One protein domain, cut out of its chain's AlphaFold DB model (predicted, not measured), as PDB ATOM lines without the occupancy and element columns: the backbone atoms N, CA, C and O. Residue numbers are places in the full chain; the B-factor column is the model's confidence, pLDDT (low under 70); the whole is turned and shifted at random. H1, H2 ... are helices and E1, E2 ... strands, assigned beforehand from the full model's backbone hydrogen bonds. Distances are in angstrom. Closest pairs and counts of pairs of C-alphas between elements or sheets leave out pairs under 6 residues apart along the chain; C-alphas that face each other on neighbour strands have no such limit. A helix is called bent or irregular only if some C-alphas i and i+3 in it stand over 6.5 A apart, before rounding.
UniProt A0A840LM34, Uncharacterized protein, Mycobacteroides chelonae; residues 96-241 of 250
ATOM      1  N   LEU A  96     163.801 159.681 142.316       90.38
ATOM      2  CA  LEU A  96     162.581 158.894 142.080       90.38
ATOM      3  C   LEU A  96     162.231 158.775 140.602       90.38
ATOM      4  O   LEU A  96     161.952 157.675 140.134       90.38
ATOM      5  N   SER A  97     162.287 159.879 139.860       88.81
ATOM      6  CA  SER A  97     161.980 159.882 138.428       88.81
ATOM      7  C   SER A  97     162.907 158.943 137.646       88.81
ATOM      8  O   SER A  97     162.439 158.135 136.847       88.81
ATOM      9  N   GLN A  98     164.212 158.974 137.930       90.75
ATOM     10  CA  GLN A  98     165.206 158.109 137.285       90.75
ATOM     11  C   GLN A  98     165.035 156.641 137.683       90.75
ATOM     12  O   GLN A  98     165.121 155.748 136.841       90.75
ATOM     13  N   ARG A  99     164.758 156.373 138.963       91.81
ATOM     14  CA  ARG A  99     164.478 155.018 139.454       91.81
ATOM     15  C   ARG A  99     163.219 154.447 138.812       91.81
ATOM     16  O   ARG A  99     163.219 153.283 138.424       91.81
ATOM     17  N   TRP A 100     162.178 155.260 138.664       90.31
ATOM     18  CA  TRP A 100     160.920 154.847 138.051       90.31
ATOM     19  C   TRP A 100     161.042 154.616 136.547       90.31
ATOM     20  O   TRP A 100     160.471 153.661 136.014       90.31
ATOM     21  N   LEU A 101     161.844 155.440 135.869       90.38
ATOM     22  CA  LEU A 101     162.215 155.209 134.479       90.38
ATOM     23  C   LEU A 101     162.910 153.850 134.327       90.38
ATOM     24  O   LEU A 101     162.479 153.049 133.506       90.38
ATOM     25  N   ALA A 102     163.888 153.538 135.182       92.31
ATOM     26  CA  ALA A 102     164.574 152.245 135.159       92.31
ATOM     27  C   ALA A 102     163.632 151.055 135.435       92.31
ATOM     28  O   ALA A 102     163.780 150.000 134.822       92.31
ATOM     29  N   VAL A 103     162.646 151.210 136.329       91.56
ATOM     30  CA  VAL A 103     161.600 150.193 136.571       91.56
ATOM     31  C   VAL A 103     160.769 149.961 135.311       91.56
ATOM     32  O   VAL A 103     160.538 148.815 134.925       91.56
ATOM     33  N   SER A 104     160.350 151.044 134.655       89.38
ATOM     34  CA  SER A 104     159.545 150.987 133.434       89.38
ATOM     35  C   SER A 104     160.328 150.370 132.270       89.38
ATOM     36  O   SER A 104     159.805 149.507 131.566       89.38
ATOM     37  N   GLU A 105     161.598 150.746 132.100       92.56
ATOM     38  CA  GLU A 105     162.512 150.164 131.110       92.56
ATOM     39  C   GLU A 105     162.741 148.670 131.358       92.56
ATOM     40  O   GLU A 105     162.644 147.880 130.420       92.56
ATOM     41  N   ALA A 106     162.972 148.259 132.610       92.62
ATOM     42  CA  ALA A 106     163.129 146.850 132.969       92.62
ATOM     43  C   ALA A 106     161.849 146.044 132.688       92.62
ATOM     44  O   ALA A 106     161.919 144.960 132.110       92.62
ATOM     45  N   GLY A 107     160.676 146.584 133.037       89.50
ATOM     46  CA  GLY A 107     159.389 145.951 132.748       89.50
ATOM     47  C   GLY A 107     159.148 145.771 131.246       89.50
ATOM     48  O   GLY A 107     158.806 144.675 130.802       89.50
ATOM     49  N   MET A 108     159.391 146.813 130.446       89.50
ATOM     50  CA  MET A 108     159.258 146.742 128.987       89.50
ATOM     51  C   MET A 108     160.270 145.778 128.358       89.50
ATOM     52  O   MET A 108     159.890 144.959 127.521       89.50
ATOM     53  N   ALA A 109     161.529 145.809 128.803       91.25
ATOM     54  CA  ALA A 109     162.560 144.879 128.350       91.25
ATOM     55  C   ALA A 109     162.200 143.423 128.677       91.25
ATOM     56  O   ALA A 109     162.423 142.536 127.852       91.25
ATOM     57  N   CYS A 110     161.590 143.171 129.839       90.88
ATOM     58  CA  CYS A 110     161.076 141.853 130.193       90.88
ATOM     59  C   CYS A 110     159.947 141.423 129.254       90.88
ATOM     60  O   CYS A 110     159.983 140.312 128.737       90.88
ATOM     61  N   ILE A 111     158.968 142.288 128.977       88.62
ATOM     62  CA  ILE A 111     157.857 141.969 128.063       88.62
ATOM     63  C   ILE A 111     158.381 141.629 126.661       88.62
ATOM     64  O   ILE A 111     157.983 140.621 126.071       88.62
ATOM     65  N   ASP A 112     159.291 142.440 126.126       90.88
ATOM     66  CA  ASP A 112     159.854 142.211 124.795       90.88
ATOM     67  C   ASP A 112     160.780 140.989 124.756       90.88
ATOM     68  O   ASP A 112     160.738 140.214 123.795       90.88
ATOM     69  N   GLY A 113     161.554 140.758 125.819       92.38
ATOM     70  CA  GLY A 113     162.374 139.562 125.983       92.38
ATOM     71  C   GLY A 113     161.529 138.289 126.064       92.38
ATOM     72  O   GLY A 113     161.806 137.334 125.343       92.38
ATOM     73  N   MET A 114     160.431 138.298 126.825       91.12
ATOM     74  CA  MET A 114     159.483 137.181 126.909       91.12
ATOM     75  C   MET A 114     158.869 136.863 125.541       91.12
ATOM     76  O   MET A 114     158.769 135.701 125.162       91.12
ATOM     77  N   ARG A 115     158.537 137.881 124.734       91.06
ATOM     78  CA  ARG A 115     158.071 137.681 123.346       91.06
ATOM     79  C   ARG A 115     159.138 137.088 122.428       91.06
ATOM     80  O   ARG A 115     158.799 136.461 121.424       91.06
ATOM     81  N   ALA A 116     160.415 137.366 122.676       94.06
ATOM     82  CA  ALA A 116     161.513 136.781 121.911       94.06
ATOM     83  C   ALA A 116     161.751 135.318 122.314       94.06
ATOM     84  O   ALA A 116     161.860 134.465 121.436       94.06
ATOM     85  N   VAL A 117     161.744 135.031 123.619       94.31
ATOM     86  CA  VAL A 117     161.825 133.675 124.185       94.31
ATOM     87  C   VAL A 117     160.669 132.811 123.680       94.31
ATOM     88  O   VAL A 117     160.907 131.713 123.189       94.31
ATOM     89  N   GLU A 118     159.439 133.327 123.689       92.56
ATOM     90  CA  GLU A 118     158.255 132.612 123.194       92.56
ATOM     91  C   GLU A 118     158.361 132.248 121.705       92.56
ATOM     92  O   GLU A 118     158.029 131.135 121.292       92.56
ATOM     93  N   ARG A 119     158.871 133.174 120.883       94.56
ATOM     94  CA  ARG A 119     159.135 132.908 119.461       94.56
ATOM     95  C   ARG A 119     160.197 131.825 119.290       94.56
ATOM     96  O   ARG A 119     159.972 130.880 118.540       94.56
ATOM     97  N   ALA A 120     161.307 131.926 120.020       94.88
ATOM     98  CA  ALA A 120     162.370 130.926 119.987       94.88
ATOM     99  C   ALA A 120     161.882 129.544 120.453       94.88
ATOM    100  O   ALA A 120     162.284 128.536 119.871       94.88
ATOM    101  N   ARG A 121     160.996 129.499 121.460       94.19
ATOM    102  CA  ARG A 121     160.328 128.278 121.918       94.19
ATOM    103  C   ARG A 121     159.493 127.676 120.797       94.19
ATOM    104  O   ARG A 121     159.748 126.544 120.413       94.19
ATOM    105  N   THR A 122     158.580 128.453 120.217       94.12
ATOM    106  CA  THR A 122     157.700 127.994 119.128       94.12
ATOM    107  C   THR A 122     158.503 127.450 117.939       94.12
ATOM    108  O   THR A 122     158.156 126.420 117.368       94.12
ATOM    109  N   GLU A 123     159.599 128.117 117.565       96.12
ATOM    110  CA  GLU A 123     160.495 127.663 116.496       96.12
ATOM    111  C   GLU A 123     161.216 126.356 116.852       96.12
ATOM    112  O   GLU A 123     161.267 125.443 116.028       96.12
ATOM    113  N   ALA A 124     161.756 126.248 118.071       94.00
ATOM    114  CA  ALA A 124     162.416 125.032 118.543       94.00
ATOM    115  C   ALA A 124     161.438 123.851 118.630       94.00
ATOM    116  O   ALA A 124     161.788 122.729 118.264       94.00
ATOM    117  N   GLU A 125     160.202 124.107 119.062       94.06
ATOM    118  CA  GLU A 125     159.149 123.103 119.118       94.06
ATOM    119  C   GLU A 125     158.741 122.636 117.717       94.06
ATOM    120  O   GLU A 125     158.677 121.436 117.452       94.06
ATOM    121  N   ALA A 126     158.530 123.570 116.789       94.69
ATOM    122  CA  ALA A 126     158.199 123.246 115.406       94.69
ATOM    123  C   ALA A 126     159.301 122.418 114.723       94.69
ATOM    124  O   ALA A 126     158.989 121.487 113.981       94.69
ATOM    125  N   GLU A 127     160.576 122.722 114.985       94.19
ATOM    126  CA  GLU A 127     161.717 121.955 114.469       94.19
ATOM    127  C   GLU A 127     161.746 120.529 115.038       94.19
ATOM    128  O   GLU A 127     161.871 119.567 114.281       94.19
ATOM    129  N   ALA A 128     161.556 120.370 116.351       92.62
ATOM    130  CA  ALA A 128     161.513 119.052 116.982       92.62
ATOM    131  C   ALA A 128     160.329 118.206 116.478       92.62
ATOM    132  O   ALA A 128     160.491 117.013 116.213       92.62
ATOM    133  N   ILE A 129     159.157 118.819 116.277       92.62
ATOM    134  CA  ILE A 129     157.977 118.158 115.701       92.62
ATOM    135  C   ILE A 129     158.231 117.757 114.241       92.62
ATOM    136  O   ILE A 129     157.887 116.644 113.845       92.62
ATOM    137  N   ALA A 130     158.854 118.627 113.438       92.25
ATOM    138  CA  ALA A 130     159.205 118.322 112.049       92.25
ATOM    139  C   ALA A 130     160.200 117.151 111.940       92.25
ATOM    140  O   ALA A 130     160.118 116.359 111.001       92.25
ATOM    141  N   ASP A 131     161.081 117.007 112.931       89.38
ATOM    142  CA  ASP A 131     162.007 115.881 113.069       89.38
ATOM    143  C   ASP A 131     161.352 114.594 113.617       89.38
ATOM    144  O   ASP A 131     162.020 113.562 113.728       89.38
ATOM    145  N   GLY A 132     160.048 114.624 113.921       90.25
ATOM    146  CA  GLY A 132     159.261 113.468 114.355       90.25
ATOM    147  C   GLY A 132     159.274 113.211 115.863       90.25
ATOM    148  O   GLY A 132     158.946 112.103 116.292       90.25
ATOM    149  N   PHE A 133     159.661 114.198 116.671       92.25
ATOM    150  CA  PHE A 133     159.622 114.093 118.125       92.25
ATOM    151  C   PHE A 133     158.312 114.623 118.715       92.25
ATOM    152  O   PHE A 133     157.646 115.490 118.151       92.25
ATOM    153  N   VAL A 134     157.971 114.113 119.898       91.00
ATOM    154  CA  VAL A 134     156.852 114.582 120.720       91.00
ATOM    155  C   VAL A 134     157.411 115.425 121.859       91.00
ATOM    156  O   VAL A 134     158.356 115.009 122.529       91.00
ATOM    157  N   ILE A 135     156.820 116.595 122.079       90.50
ATOM    158  CA  ILE A 135     157.216 117.528 123.136       90.50
ATOM    159  C   ILE A 135     156.209 117.411 124.268       90.50
ATOM    160  O   ILE A 135     155.004 117.567 124.059       90.50
ATOM    161  N   ASN A 136     156.705 117.108 125.458       88.06
ATOM    162  CA  ASN A 136     155.881 116.978 126.647       88.06
ATOM    163  C   ASN A 136     155.668 118.347 127.314       88.06
ATOM    164  O   ASN A 136     156.471 119.261 127.120       88.06
ATOM    165  N   PRO A 137     154.625 118.501 128.152       80.44
ATOM    166  CA  PRO A 137     154.342 119.764 128.843       80.44
ATOM    167  C   PRO A 137     155.462 120.259 129.768       80.44
ATOM    168  O   PRO A 137     155.497 121.436 130.106       80.44
ATOM    169  N   ASP A 138     156.360 119.369 130.194       80.75
ATOM    170  CA  ASP A 138     157.539 119.693 131.004       80.75
ATOM    171  C   ASP A 138     158.754 120.134 130.162       80.75
ATOM    172  O   ASP A 138     159.835 120.356 130.705       80.75
ATOM    173  N   GLY A 139     158.591 120.252 128.839       76.75
ATOM    174  CA  GLY A 139     159.648 120.606 127.892       76.75
ATOM    175  C   GLY A 139     160.565 119.442 127.506       76.75
ATOM    176  O   GLY A 139     161.496 119.638 126.722       76.75
ATOM    177  N   SER A 140     160.322 118.229 128.018       85.94
ATOM    178  CA  SER A 140     161.079 117.044 127.610       85.94
ATOM    179  C   SER A 140     160.687 116.583 126.204       85.94
ATOM    180  O   SER A 140     159.548 116.742 125.760       85.94
ATOM    181  N   VAL A 141     161.648 115.990 125.493       89.25
ATOM    182  CA  VAL A 141     161.463 115.523 124.114       89.25
ATOM    183  C   VAL A 141     161.497 114.000 124.088       89.25
ATOM    184  O   VAL A 141     162.492 113.377 124.465       89.25
ATOM    185  N   SER A 142     160.418 113.386 123.616       87.88
ATOM    186  CA  SER A 142     160.263 111.935 123.495       87.88
ATOM    187  C   SER A 142     160.091 111.489 122.043       87.88
ATOM    188  O   SER A 142     159.795 112.279 121.150       87.88
ATOM    189  N   VAL A 143     160.306 110.197 121.807       84.50
ATOM    190  CA  VAL A 143     159.999 109.531 120.534       84.50
ATOM    191  C   VAL A 143     158.681 108.779 120.714       84.50
ATOM    192  O   VAL A 143     158.424 108.287 121.811       84.50
ATOM    193  N   ASP A 144     157.873 108.691 119.660       78.06
ATOM    194  CA  ASP A 144     156.577 108.006 119.689       78.06
ATOM    195  C   ASP A 144     156.699 106.520 120.097       78.06
ATOM    196  O   ASP A 144     157.683 105.836 119.762       78.06
ATOM    197  N   GLU A 145     155.705 106.019 120.837       61.00
ATOM    198  CA  GLU A 145     155.718 104.676 121.427       61.00
ATOM    199  C   GLU A 145     155.705 103.600 120.327       61.00
ATOM    200  O   GLU A 145     154.706 103.370 119.650       61.00
ATOM    201  N   GLY A 146     156.838 102.914 120.141       62.31
ATOM    202  CA  GLY A 146     157.000 101.855 119.133       62.31
ATOM    203  C   GLY A 146     158.252 101.984 118.265       62.31
ATOM    204  O   GLY A 146     158.588 101.049 117.536       62.31
ATOM    205  N   THR A 147     158.984 103.095 118.374       62.19
ATOM    206  CA  THR A 147     160.211 103.332 117.599       62.19
ATOM    207  C   THR A 147     161.458 103.002 118.426       62.19
ATOM    208  O   THR A 147     161.751 103.657 119.426       62.19
ATOM    209  N   SER A 148     162.240 102.000 118.010       63.84
ATOM    210  CA  SER A 148     163.576 101.761 118.577       63.84
ATOM    211  C   SER A 148     164.530 102.857 118.101       63.84
ATOM    212  O   SER A 148     165.062 102.764 116.996       63.84
ATOM    213  N   ALA A 149     164.753 103.882 118.927       68.38
ATOM    214  CA  ALA A 149     165.668 104.972 118.605       68.38
ATOM    215  C   ALA A 149     167.109 104.455 118.439       68.38
ATOM    216  O   ALA A 149     167.727 103.961 119.397       68.38
ATOM    217  N   ASP A 150     167.637 104.592 117.223       83.19
ATOM    218  CA  ASP A 150     169.063 104.454 116.943       83.19
ATOM    219  C   ASP A 150     169.872 105.565 117.636       83.19
ATOM    220  O   ASP A 150     169.325 106.520 118.204       83.19
ATOM    221  N   ASP A 151     171.197 105.424 117.648       85.50
ATOM    222  CA  ASP A 151     172.070 106.375 118.343       85.50
ATOM    223  C   ASP A 151     171.971 107.792 117.743       85.50
ATOM    224  O   ASP A 151     172.043 108.776 118.478       85.50
ATOM    225  N   GLU A 152     171.711 107.918 116.438       86.75
ATOM    226  CA  GLU A 152     171.517 109.205 115.764       86.75
ATOM    227  C   GLU A 152     170.231 109.911 116.224       86.75
ATOM    228  O   GLU A 152     170.236 111.111 116.520       86.75
ATOM    229  N   THR A 153     169.132 109.172 116.366       87.06
ATOM    230  CA  THR A 153     167.857 109.686 116.884       87.06
ATOM    231  C   THR A 153     167.987 110.126 118.338       87.06
ATOM    232  O   THR A 153     167.467 111.179 118.705       87.06
ATOM    233  N   ARG A 154     168.744 109.391 119.166       87.25
ATOM    234  CA  ARG A 154     169.020 109.804 120.555       87.25
ATOM    235  C   ARG A 154     169.819 111.103 120.625       87.25
ATOM    236  O   ARG A 154     169.500 111.955 121.454       87.25
ATOM    237  N   VAL A 155     170.823 111.275 119.761       91.19
ATOM    238  CA  VAL A 155     171.621 112.512 119.695       91.19
ATOM    239  C   VAL A 155     170.760 113.699 119.257       91.19
ATOM    240  O   VAL A 155     170.842 114.764 119.871       91.19
ATOM    241  N   ARG A 156     169.907 113.530 118.238       91.00
ATOM    242  CA  ARG A 156     168.984 114.588 117.788       91.00
ATOM    243  C   ARG A 156     167.964 114.959 118.865       91.00
ATOM    244  O   ARG A 156     167.810 116.141 119.158       91.00
ATOM    245  N   ARG A 157     167.366 113.968 119.535       92.50
ATOM    246  CA  ARG A 157     166.459 114.179 120.676       92.50
ATOM    247  C   ARG A 157     167.117 115.009 121.777       92.50
ATOM    248  O   ARG A 157     166.560 116.013 122.201       92.50
ATOM    249  N   ALA A 158     168.317 114.610 122.205       91.75
ATOM    250  CA  ALA A 158     169.053 115.305 123.259       91.75
ATOM    251  C   ALA A 158     169.402 116.752 122.872       91.75
ATOM    252  O   ALA A 158     169.437 117.626 123.733       91.75
ATOM    253  N   ARG A 159     169.641 117.029 121.583       93.25
ATOM    254  CA  ARG A 159     169.863 118.395 121.088       93.25
ATOM    255  C   ARG A 159     168.606 119.256 121.211       93.25
ATOM    256  O   ARG A 159     168.714 120.387 121.679       93.25
ATOM    257  N   HIS A 160     167.449 118.731 120.807       94.50
ATOM    258  CA  HIS A 160     166.165 119.435 120.926       94.50
ATOM    259  C   HIS A 160     165.795 119.684 122.386       94.50
ATOM    260  O   HIS A 160     165.495 120.816 122.757       94.50
ATOM    261  N   GLU A 161     165.932 118.663 123.231       94.00
ATOM    262  CA  GLU A 161     165.725 118.766 124.679       94.00
ATOM    263  C   GLU A 161     166.645 119.823 125.306       94.00
ATOM    264  O   GLU A 161     166.184 120.713 126.019       94.00
ATOM    265  N   HIS A 162     167.941 119.800 124.977       93.69
ATOM    266  CA  HIS A 162     168.893 120.791 125.475       93.69
ATOM    267  C   HIS A 162     168.531 122.220 125.050       93.69
ATOM    268  O   HIS A 162     168.625 123.144 125.858       93.69
ATOM    269  N   ARG A 163     168.092 122.413 123.800       94.50
ATOM    270  CA  ARG A 163     167.679 123.727 123.296       94.50
ATOM    271  C   ARG A 163     166.438 124.245 124.024       94.50
ATOM    272  O   ARG A 163     166.431 125.407 124.421       94.50
ATOM    273  N   LEU A 164     165.424 123.405 124.237       93.69
ATOM    274  CA  LEU A 164     164.222 123.786 124.990       93.69
ATOM    275  C   LEU A 164     164.554 124.118 126.452       93.69
ATOM    276  O   LEU A 164     164.112 125.148 126.957       93.69
ATOM    277  N   MET A 165     165.415 123.328 127.103       92.88
ATOM    278  CA  MET A 165     165.905 123.634 128.453       92.88
ATOM    279  C   MET A 165     166.666 124.965 128.509       92.88
ATOM    280  O   MET A 165     166.494 125.732 129.455       92.88
ATOM    281  N   GLN A 166     167.489 125.269 127.502       94.56
ATOM    282  CA  GLN A 166     168.203 126.544 127.426       94.56
ATOM    283  C   GLN A 166     167.235 127.729 127.303       94.56
ATOM    284  O   GLN A 166     167.434 128.743 127.968       94.56
ATOM    285  N   ILE A 167     166.187 127.598 126.486       94.50
ATOM    286  CA  ILE A 167     165.147 128.624 126.324       94.50
ATOM    287  C   ILE A 167     164.401 128.842 127.647       94.50
ATOM    288  O   ILE A 167     164.219 129.984 128.063       94.50
ATOM    289  N   HIS A 168     164.044 127.768 128.356       91.06
ATOM    290  CA  HIS A 168     163.416 127.875 129.674       91.06
ATOM    291  C   HIS A 168     164.335 128.554 130.706       91.06
ATOM    292  O   HIS A 168     163.889 129.393 131.486       91.06
ATOM    293  N   GLY A 169     165.640 128.259 130.676       91.94
ATOM    294  CA  GLY A 169     166.627 128.957 131.505       91.94
ATOM    295  C   GLY A 169     166.692 130.460 131.209       91.94
ATOM    296  O   GLY A 169     166.704 131.267 132.133       91.94
ATOM    297  N   GLN A 170     166.652 130.849 129.930       94.00
ATOM    298  CA  GLN A 170     166.611 132.259 129.523       94.00
ATOM    299  C   GLN A 170     165.345 132.971 130.013       94.00
ATOM    300  O   GLN A 170     165.422 134.126 130.429       94.00
ATOM    301  N   GLU A 171     164.196 132.292 129.980       92.75
ATOM    302  CA  GLU A 171     162.936 132.802 130.525       92.75
ATOM    303  C   GLU A 171     163.061 133.104 132.026       92.75
ATOM    304  O   GLU A 171     162.758 134.214 132.475       92.75
ATOM    305  N   ALA A 172     163.564 132.131 132.791       91.94
ATOM    306  CA  ALA A 172     163.729 132.246 134.235       91.94
ATOM    307  C   ALA A 172     164.725 133.355 134.615       91.94
ATOM    308  O   ALA A 172     164.431 134.175 135.488       91.94
ATOM    309  N   ASP A 173     165.870 133.428 133.932       94.00
ATOM    310  CA  ASP A 173     166.895 134.449 134.171       94.00
ATOM    311  C   ASP A 173     166.385 135.860 133.844       94.00
ATOM    312  O   ASP A 173     166.642 136.816 134.588       94.00
ATOM    313  N   LEU A 174     165.620 136.008 132.756       94.38
ATOM    314  CA  LEU A 174     165.013 137.281 132.368       94.38
ATOM    315  C   LEU A 174     164.023 137.768 133.431       94.38
ATOM    316  O   LEU A 174     164.079 138.926 133.852       94.38
ATOM    317  N   GLN A 175     163.140 136.887 133.902       93.19
ATOM    318  CA  GLN A 175     162.168 137.231 134.939       93.19
ATOM    319  C   GLN A 175     162.860 137.552 136.269       93.19
ATOM    320  O   GLN A 175     162.550 138.568 136.892       93.19
ATOM    321  N   ALA A 176     163.830 136.736 136.692       93.94
ATOM    322  CA  ALA A 176     164.548 136.925 137.950       93.94
ATOM    323  C   ALA A 176     165.360 138.230 137.971       93.94
ATOM    324  O   ALA A 176     165.287 138.988 138.942       93.94
ATOM    325  N   SER A 177     166.095 138.527 136.895       95.00
ATOM    326  CA  SER A 177     166.873 139.769 136.776       95.00
ATOM    327  C   SER A 177     165.981 141.014 136.736       95.00
ATOM    328  O   SER A 177     166.295 142.022 137.376       95.00
ATOM    329  N   THR A 178     164.830 140.929 136.064       94.88
ATOM    330  CA  THR A 178     163.826 142.001 136.048       94.88
ATOM    331  C   THR A 178     163.247 142.233 137.442       94.88
ATOM    332  O   THR A 178     163.241 143.365 137.923       94.88
ATOM    333  N   VAL A 179     162.812 141.172 138.131       94.50
ATOM    334  CA  VAL A 179     162.275 141.248 139.501       94.50
ATOM    335  C   VAL A 179     163.292 141.859 140.461       94.50
ATOM    336  O   VAL A 179     162.941 142.750 141.234       94.50
ATOM    337  N   ALA A 180     164.554 141.425 140.392       94.69
ATOM    338  CA  ALA A 180     165.628 141.972 141.216       94.69
ATOM    339  C   ALA A 180     165.823 143.475 140.965       94.69
ATOM    340  O   ALA A 180     165.847 144.256 141.916       94.69
ATOM    341  N   THR A 181     165.870 143.881 139.692       95.00
ATOM    342  CA  THR A 181     166.007 145.289 139.295       95.00
ATOM    343  C   THR A 181     164.850 146.129 139.829       95.00
ATOM    344  O   THR A 181     165.069 147.179 140.428       95.00
ATOM    345  N   ILE A 182     163.607 145.673 139.654       93.75
ATOM    346  CA  ILE A 182     162.436 146.423 140.112       93.75
ATOM    347  C   ILE A 182     162.453 146.557 141.636       93.75
ATOM    348  O   ILE A 182     162.300 147.671 142.137       93.75
ATOM    349  N   ARG A 183     162.704 145.465 142.373       94.12
ATOM    350  CA  ARG A 183     162.758 145.481 143.844       94.12
ATOM    351  C   ARG A 183     163.808 146.449 144.379       94.12
ATOM    352  O   ARG A 183     163.488 147.247 145.255       94.12
ATOM    353  N   GLU A 184     165.016 146.421 143.826       93.81
ATOM    354  CA  GLU A 184     166.091 147.347 144.198       93.81
ATOM    355  C   GLU A 184     165.679 148.809 143.962       93.81
ATOM    356  O   GLU A 184     165.863 149.680 144.818       93.81
ATOM    357  N   ARG A 185     165.088 149.104 142.798       92.94
ATOM    358  CA  ARG A 185     164.772 150.484 142.409       92.94
ATOM    359  C   ARG A 185     163.646 151.087 143.238       92.94
ATOM    360  O   ARG A 185     163.773 152.251 143.627       92.94
ATOM    361  N   ILE A 186     162.607 150.308 143.550       91.25
ATOM    362  CA  ILE A 186     161.481 150.757 144.389       91.25
ATOM    363  C   ILE A 186     161.778 150.671 145.895       91.25
ATOM    364  O   ILE A 186     161.030 151.229 146.699       91.25
ATOM    365  N   GLY A 187     162.864 149.991 146.278       90.00
ATOM    366  CA  GLY A 187     163.253 149.749 147.668       90.00
ATOM    367  C   GLY A 187     162.370 148.724 148.379       90.00
ATOM    368  O   GLY A 187     162.003 148.927 149.534       90.00
ATOM    369  N   ALA A 188     161.990 147.658 147.671       89.62
ATOM    370  CA  ALA A 188     161.272 146.495 148.204       89.62
ATOM    371  C   ALA A 188     162.222 145.357 148.642       89.62
ATOM    372  O   ALA A 188     161.789 144.233 148.887       89.62
ATOM    373  N   ASP A 189     163.526 145.624 148.693       86.44
ATOM    374  CA  ASP A 189     164.574 144.735 149.203       86.44
ATOM    375  C   ASP A 189     164.675 144.746 150.741       86.44
ATOM    376  O   ASP A 189     165.233 143.827 151.342       86.44
ATOM    377  N   VAL A 190     164.096 145.763 151.383       82.81
ATOM    378  CA  VAL A 190     164.051 145.933 152.840       82.81
ATOM    379  C   VAL A 190     162.628 145.658 153.356       82.81
ATOM    380  O   VAL A 190     161.665 146.036 152.690       82.81
ATOM    381  N   PRO A 191     162.449 145.030 154.539       81.81
ATOM    382  CA  PRO A 191     161.122 144.825 155.118       81.81
ATOM    383  C   PRO A 191     160.361 146.137 155.346       81.81
ATOM    384  O   PRO A 191     160.899 147.080 155.928       81.81
ATOM    385  N   GLY A 192     159.083 146.153 154.968       84.19
ATOM    386  CA  GLY A 192     158.191 147.304 155.110       84.19
ATOM    387  C   GLY A 192     157.625 147.763 153.770       84.19
ATOM    388  O   GLY A 192     157.808 147.113 152.745       84.19
ATOM    389  N   MET A 193     156.908 148.885 153.792       87.44
ATOM    390  CA  MET A 193     156.367 149.490 152.577       87.44
ATOM    391  C   MET A 193     157.509 150.055 151.721       87.44
ATOM    392  O   MET A 193     158.314 150.826 152.254       87.44
ATOM    393  N   PRO A 194     157.578 149.736 150.414       91.94
ATOM    394  CA  PRO A 194     158.606 150.283 149.540       91.94
ATOM    395  C   PRO A 194     158.556 151.809 149.540       91.94
ATOM    396  O   PRO A 194     157.529 152.415 149.220       91.94
ATOM    397  N   TRP A 195     159.671 152.436 149.910       89.88
ATOM    398  CA  TRP A 195     159.718 153.882 150.136       89.88
ATOM    399  C   TRP A 195     159.314 154.673 148.885       89.88
ATOM    400  O   TRP A 195     158.629 155.682 149.002       89.88
ATOM    401  N   ALA A 196     159.680 154.196 147.688       91.00
ATOM    402  CA  ALA A 196     159.362 154.889 146.445       91.00
ATOM    403  C   ALA A 196     157.851 154.938 146.190       91.00
ATOM    404  O   ALA A 196     157.330 155.957 145.745       91.00
ATOM    405  N   ILE A 197     157.140 153.858 146.530       90.31
ATOM    406  CA  ILE A 197     155.679 153.792 146.425       90.31
ATOM    407  C   ILE A 197     155.041 154.755 147.430       90.31
ATOM    408  O   ILE A 197     154.139 155.509 147.070       90.31
ATOM    409  N   LEU A 198     155.549 154.785 148.666       89.06
ATOM    410  CA  LEU A 198     155.063 155.702 149.695       89.06
ATOM    411  C   LEU A 198     155.274 157.177 149.316       89.06
ATOM    412  O   LEU A 198     154.382 157.996 149.527       89.06
ATOM    413  N   GLU A 199     156.424 157.528 148.740       88.94
ATOM    414  CA  GLU A 199     156.698 158.898 148.294       88.94
ATOM    415  C   GLU A 199     155.835 159.314 147.096       88.94
ATOM    416  O   GLU A 199     155.349 160.446 147.062       88.94
ATOM    417  N   CYS A 200     155.563 158.405 146.154       88.12
ATOM    418  CA  CYS A 200     154.592 158.650 145.084       88.12
ATOM    419  C   CYS A 200     153.187 158.916 145.649       88.12
ATOM    420  O   CYS A 200     152.554 159.904 145.266       88.12
ATOM    421  N   ALA A 201     152.740 158.114 146.622       87.25
ATOM    422  CA  ALA A 201     151.456 158.320 147.291       87.25
ATOM    423  C   ALA A 201     151.406 159.670 148.035       87.25
ATOM    424  O   ALA A 201     150.433 160.413 147.905       87.25
ATOM    425  N   ARG A 202     152.481 160.055 148.747       83.94
ATOM    426  CA  ARG A 202     152.645 161.391 149.374       83.94
ATOM    427  C   ARG A 202     152.603 162.536 148.371       83.94
ATOM    428  O   ARG A 202     152.096 163.605 148.695       83.94
ATOM    429  N   GLY A 203     153.089 162.301 147.157       78.12
ATOM    430  CA  GLY A 203     152.956 163.211 146.023       78.12
ATOM    431  C   GLY A 203     151.551 163.276 145.416       78.12
ATOM    432  O   GLY A 203     151.352 164.010 144.451       78.12
ATOM    433  N   GLY A 204     150.578 162.523 145.946       75.19
ATOM    434  CA  GLY A 204     149.216 162.443 145.421       75.19
ATOM    435  C   GLY A 204     149.107 161.642 144.122       75.19
ATOM    436  O   GLY A 204     148.187 161.887 143.338       75.19
ATOM    437  N   HIS A 205     150.053 160.732 143.868       79.81
ATOM    438  CA  HIS A 205     150.088 159.908 142.669       79.81
ATOM    439  C   HIS A 205     149.737 158.451 142.981       79.81
ATOM    440  O   HIS A 205     150.493 157.748 143.653       79.81
ATOM    441  N   ASP A 206     148.599 158.005 142.450       79.44
ATOM    442  CA  ASP A 206     148.163 156.619 142.556       79.44
ATOM    443  C   ASP A 206     148.820 155.746 141.475       79.44
ATOM    444  O   ASP A 206     148.590 155.917 140.277       79.44
ATOM    445  N   LEU A 207     149.625 154.779 141.914       79.00
ATOM    446  CA  LEU A 207     150.296 153.810 141.047       79.00
ATOM    447  C   LEU A 207     149.429 152.583 140.716       79.00
ATOM    448  O   LEU A 207     149.814 151.781 139.866       79.00
ATOM    449  N   THR A 208     148.267 152.423 141.353       80.31
ATOM    450  CA  THR A 208     147.408 151.234 141.229       80.31
ATOM    451  C   THR A 208     146.973 151.001 139.781       80.31
ATOM    452  O   THR A 208     147.120 149.894 139.259       80.31
ATOM    453  N   GLU A 209     146.502 152.045 139.088       75.38
ATOM    454  CA  GLU A 209     146.069 151.929 137.688       75.38
ATOM    455  C   GLU A 209     147.208 151.549 136.737       75.38
ATOM    456  O   GLU A 209     146.983 150.811 135.777       75.38
ATOM    457  N   THR A 210     148.436 151.992 137.028       73.69
ATOM    458  CA  THR A 210     149.602 151.775 136.155       73.69
ATOM    459  C   THR A 210     149.900 150.284 135.983       73.69
ATOM    460  O   THR A 210     150.291 149.850 134.900       73.69
ATOM    461  N   PHE A 211     149.652 149.486 137.023       74.06
ATOM    462  CA  PHE A 211     149.973 148.057 137.046       74.06
ATOM    463  C   PHE A 211     148.755 147.137 136.940       74.06
ATOM    464  O   PHE A 211     148.922 145.927 136.806       74.06
ATOM    465  N   ASN A 212     147.529 147.674 136.933       74.62
ATOM    466  CA  ASN A 212     146.314 146.858 136.830       74.62
ATOM    467  C   ASN A 212     146.279 146.003 135.553       74.62
ATOM    468  O   ASN A 212     145.782 144.878 135.574       74.62
ATOM    469  N   SER A 213     146.835 146.505 134.449       70.62
ATOM    470  CA  SER A 213     146.918 145.753 133.191       70.62
ATOM    471  C   SER A 213     147.807 144.505 133.301       70.62
ATOM    472  O   SER A 213     147.544 143.505 132.634       70.62
ATOM    473  N   CYS A 214     148.809 144.517 134.187       69.25
ATOM    474  CA  CYS A 214     149.692 143.379 134.429       69.25
ATOM    475  C   CYS A 214     149.006 142.235 135.190       69.25
ATOM    476  O   CYS A 214     149.504 141.115 135.151       69.25
ATOM    477  N   LEU A 215     147.858 142.481 135.834       73.38
ATOM    478  CA  LEU A 215     147.106 141.466 136.589       73.38
ATOM    479  C   LEU A 215     146.402 140.439 135.683       73.38
ATOM    480  O   LEU A 215     145.903 139.432 136.169       73.38
ATOM    481  N   ALA A 216     146.329 140.701 134.375       78.06
ATOM    482  CA  ALA A 216     145.767 139.776 133.390       78.06
ATOM    483  C   ALA A 216     146.811 138.803 132.807       78.06
ATOM    484  O   ALA A 216     146.474 137.970 131.964       78.06
ATOM    485  N   LEU A 217     148.082 138.938 133.198       75.50
ATOM    486  CA  LEU A 217     149.172 138.100 132.710       75.50
ATOM    487  C   LEU A 217     149.217 136.750 133.457       75.50
ATOM    488  O   LEU A 217     148.794 136.684 134.609       75.50
ATOM    489  N   PRO A 218     149.752 135.680 132.835       79.81
ATOM    490  CA  PRO A 218     149.927 134.384 133.492       79.81
ATOM    491  C   PRO A 218     150.802 134.444 134.754       79.81
ATOM    492  O   PRO A 218     151.663 135.318 134.895       79.81
ATOM    493  N   ASP A 219     150.629 133.469 135.646       86.19
ATOM    494  CA  ASP A 219     151.417 133.362 136.876       86.19
ATOM    495  C   ASP A 219     152.916 133.217 136.575       86.19
ATOM    496  O   ASP A 219     153.354 132.327 135.849       86.19
ATOM    497  N   SER A 220     153.712 134.115 137.150       85.94
ATOM    498  CA  SER A 220     155.170 134.158 137.048       85.94
ATOM    499  C   SER A 220     155.749 134.956 138.228       85.94
ATOM    500  O   SER A 220     155.024 135.714 138.883       85.94
ATOM    501  N   PRO A 221     157.060 134.855 138.507       88.88
ATOM    502  CA  PRO A 221     157.736 135.737 139.459       88.88
ATOM    503  C   PRO A 221     157.529 137.228 139.157       88.88
ATOM    504  O   PRO A 221     157.356 138.030 140.074       88.88
ATOM    505  N   PHE A 222     157.504 137.604 137.874       87.88
ATOM    506  CA  PHE A 222     157.278 138.986 137.452       87.88
ATOM    507  C   PHE A 222     155.853 139.454 137.769       87.88
ATOM    508  O   PHE A 222     155.672 140.513 138.368       87.88
ATOM    509  N   THR A 223     154.834 138.663 137.425       87.56
ATOM    510  CA  THR A 223     153.434 139.028 137.690       87.56
ATOM    511  C   THR A 223     153.126 139.025 139.181       87.56
ATOM    512  O   THR A 223     152.475 139.951 139.659       87.56
ATOM    513  N   SER A 224     153.702 138.090 139.940       90.69
ATOM    514  CA  SER A 224     153.644 138.089 141.409       90.69
ATOM    515  C   SER A 224     154.158 139.408 141.999       90.69
ATOM    516  O   SER A 224     153.490 140.009 142.837       90.69
ATOM    517  N   LEU A 225     155.292 139.920 141.504       90.25
ATOM    518  CA  LEU A 225     155.800 141.229 141.919       90.25
ATOM    519  C   LEU A 225     154.846 142.375 141.544       90.25
ATOM    520  O   LEU A 225     154.662 143.293 142.336       90.25
ATOM    521  N   MET A 226     154.223 142.346 140.363       89.19
ATOM    522  CA  MET A 226     153.244 143.375 139.981       89.19
ATOM    523  C   MET A 226     152.022 143.367 140.916       89.19
ATOM    524  O   MET A 226     151.560 144.433 141.327       89.19
ATOM    525  N   HIS A 227     151.545 142.185 141.327       88.88
ATOM    526  CA  HIS A 227     150.497 142.044 142.345       88.88
ATOM    527  C   HIS A 227     150.924 142.627 143.705       88.88
ATOM    528  O   HIS A 227     150.137 143.331 144.350       88.88
ATOM    529  N   GLU A 228     152.168 142.379 144.132       90.25
ATOM    530  CA  GLU A 228     152.745 142.977 145.346       90.25
ATOM    531  C   GLU A 228     152.765 144.513 145.247       90.25
ATOM    532  O   GLU A 228     152.273 145.192 146.145       90.25
ATOM    533  N   ILE A 229     153.251 145.074 144.133       90.12
ATOM    534  CA  ILE A 229     153.315 146.529 143.902       90.12
ATOM    535  C   ILE A 229     151.927 147.175 143.952       90.12
ATOM    536  O   ILE A 229     151.764 148.208 144.600       90.12
ATOM    537  N   VAL A 230     150.917 146.565 143.324       89.75
ATOM    538  CA  VAL A 230     149.524 147.045 143.390       89.75
ATOM    539  C   VAL A 230     149.012 147.058 144.828       89.75
ATOM    540  O   VAL A 230     148.301 147.978 145.228       89.75
ATOM    541  N   THR A 231     149.379 146.054 145.620       90.50
ATOM    542  CA  THR A 231     148.992 145.977 147.034       90.50
ATOM    543  C   THR A 231     149.663 147.087 147.837       90.50
ATOM    544  O   THR A 231     148.974 147.840 148.522       90.50
ATOM    545  N   TYR A 232     150.975 147.274 147.667       91.31
ATOM    546  CA  TYR A 232     151.706 148.368 148.305       91.31
ATOM    547  C   TYR A 232     151.151 149.742 147.926       91.31
ATOM    548  O   TYR A 232     151.041 150.603 148.792       91.31
ATOM    549  N   ALA A 233     150.779 149.959 146.660       89.19
ATOM    550  CA  ALA A 233     150.201 151.224 146.208       89.19
ATOM    551  C   ALA A 233     148.869 151.524 146.912       89.19
ATOM    552  O   ALA A 233     148.679 152.625 147.426       89.19
ATOM    553  N   LYS A 234     147.984 150.525 147.023       88.56
ATOM    554  CA  LYS A 234     146.713 150.652 147.754       88.56
ATOM    555  C   LYS A 234     146.930 150.975 149.229       88.56
ATOM    556  O   LYS A 234     146.281 151.871 149.765       88.56
ATOM    557  N   GLU A 235     147.851 150.269 149.878       89.75
ATOM    558  CA  GLU A 235     148.194 150.507 151.282       89.75
ATOM    559  C   GLU A 235     148.806 151.900 151.492       89.75
ATOM    560  O   GLU A 235     148.442 152.595 152.441       89.75
ATOM    561  N   ALA A 236     149.699 152.334 150.597       88.69
ATOM    562  CA  ALA A 236     150.328 153.649 150.650       88.69
ATOM    563  C   ALA A 236     149.298 154.771 150.488       88.69
ATOM    564  O   ALA A 236     149.291 155.720 151.275       88.69
ATOM    565  N   ASN A 237     148.386 154.638 149.523       84.75
ATOM    566  CA  ASN A 237     147.303 155.594 149.329       84.75
ATOM    567  C   ASN A 237     146.402 155.663 150.563       84.75
ATOM    568  O   ASN A 237     146.141 156.756 151.045       84.75
ATOM    569  N   ALA A 238     146.002 154.526 151.140       84.81
ATOM    570  CA  ALA A 238     145.186 154.511 152.357       84.81
ATOM    571  C   ALA A 238     145.900 155.135 153.573       84.81
ATOM    572  O   ALA A 238     145.257 155.736 154.434       84.81
ATOM    573  N   ALA A 239     147.228 155.004 153.660       82.88
ATOM    574  CA  ALA A 239     148.025 155.563 154.751       82.88
ATOM    575  C   ALA A 239     148.235 157.082 154.638       82.88
ATOM    576  O   ALA A 239     148.407 157.763 155.651       82.88
ATOM    577  N   VAL A 240     148.266 157.608 153.414       78.12
ATOM    578  CA  VAL A 240     148.586 159.011 153.124       78.12
ATOM    579  C   VAL A 240     147.332 159.845 152.866       78.12
ATOM    580  O   VAL A 240     147.287 161.020 153.232       78.12
ATOM    581  N   TRP A 241     146.319 159.256 152.237       66.44
ATOM    582  CA  TRP A 241     145.134 159.940 151.744       66.44
ATOM    583  C   TRP A 241     143.903 159.535 152.571       66.44
ATOM    584  O   TRP A 241     143.373 158.439 152.399       66.44
TER     585      TRP A 241
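Overview. This is residues 96 to 241 of the 250 residues of an uncharacterized protein of Mycobacteroides chelonae (UniProt A0A840LM34). Two long helices, H1 and H2, run side by side in opposite ways and make a rod, with the small strand hairpin E1 and E2 near the end where H1 finishes and H2 begins. Near the other end a group of three shorter helices, H3, H4 and H5, packs on H2 through H3 and the first residues of H5, while H4 packs on H5. The printed part has 146 residues, with five named helices and two named strands in the order H1, E1, E2, H2, H3, H4, H5; the two-stranded sheet is antiparallel and the class is mostly helix. The whole is loose, with a radius of gyration of the C-alphas of 21.0 A, and spans 69 by 24 by 24 A.

Along the chain. H1, residues 96 to 130, begins with C-alpha 96 at (162.581, 158.894, 142.080) and is 50.6 A long from first to last C-alpha. The strands E1, residues 133 to 135, and E2, residues 141 to 143, follow. H2, residues 151 to 186, measures 52.5 A and ends with C-alpha 186 at (161.481, 150.757, 144.389). H3 is residues 195 to 202 and H4 residues 208 to 216. H4 is irregular: C-alphas 210 and 213 are 7.2 A apart. H5, residues 221 to 240, measures 28.5 A and ends with C-alpha 240 at (148.586, 159.011, 153.124).

Arrangement. H1 and H2 touch at a shallow tilt of 12 degrees, opposite ways; their closest C-alphas are those of Val 103 and Ile 182, 5.2 A. The hairpin E1 and E2 is antiparallel, with N 134 and O 142 at 2.9 A and N 142 and O 134 at 2.8 A, within hydrogen-bond range. The closest C-alphas of E2 and H2 are those of Val 141 and Glu 161, 5.4 A. H2 only just touches H3, with residue 186 alone and 3 pairs of C-alphas within 8 A; the closest are those of Ile 186 and Ala 196, 5.1 A. H2, with residues 175 to 179 alone, touches residues 221 to 225 of H5 at a shallow tilt of 13 degrees, the same way; the closest C-alphas are those of Gln 175 and Phe 222, 5.8 A. H3 touches H5, with residues 232 to 240 of H5 alone, at a steep tilt of 43 degrees; the closest C-alphas are those of Leu 198 and Ala 236, 5.2 A. H4 and H5 are a helical hairpin at a shallow tilt of 28 degrees, with the C-alphas of Thr 208 and Val 230 closest, 5.2 A. H1 is apart from H4 and H5. Every O i to N i+4 pair is within hydrogen-bond range in H1, H2, H3 and H5; in H4 1 of 5 is, beside 4 of 6 O i to N i+3 pairs.

Size, cuts and confidence. The two C-alphas farthest apart are those of Asp 150 and Trp 241, 69.7 A. The printed part has no cut and no long link. The mean pLDDT of the printed part is 87.6; residues 145 to 149, 214 and 241 are under 70.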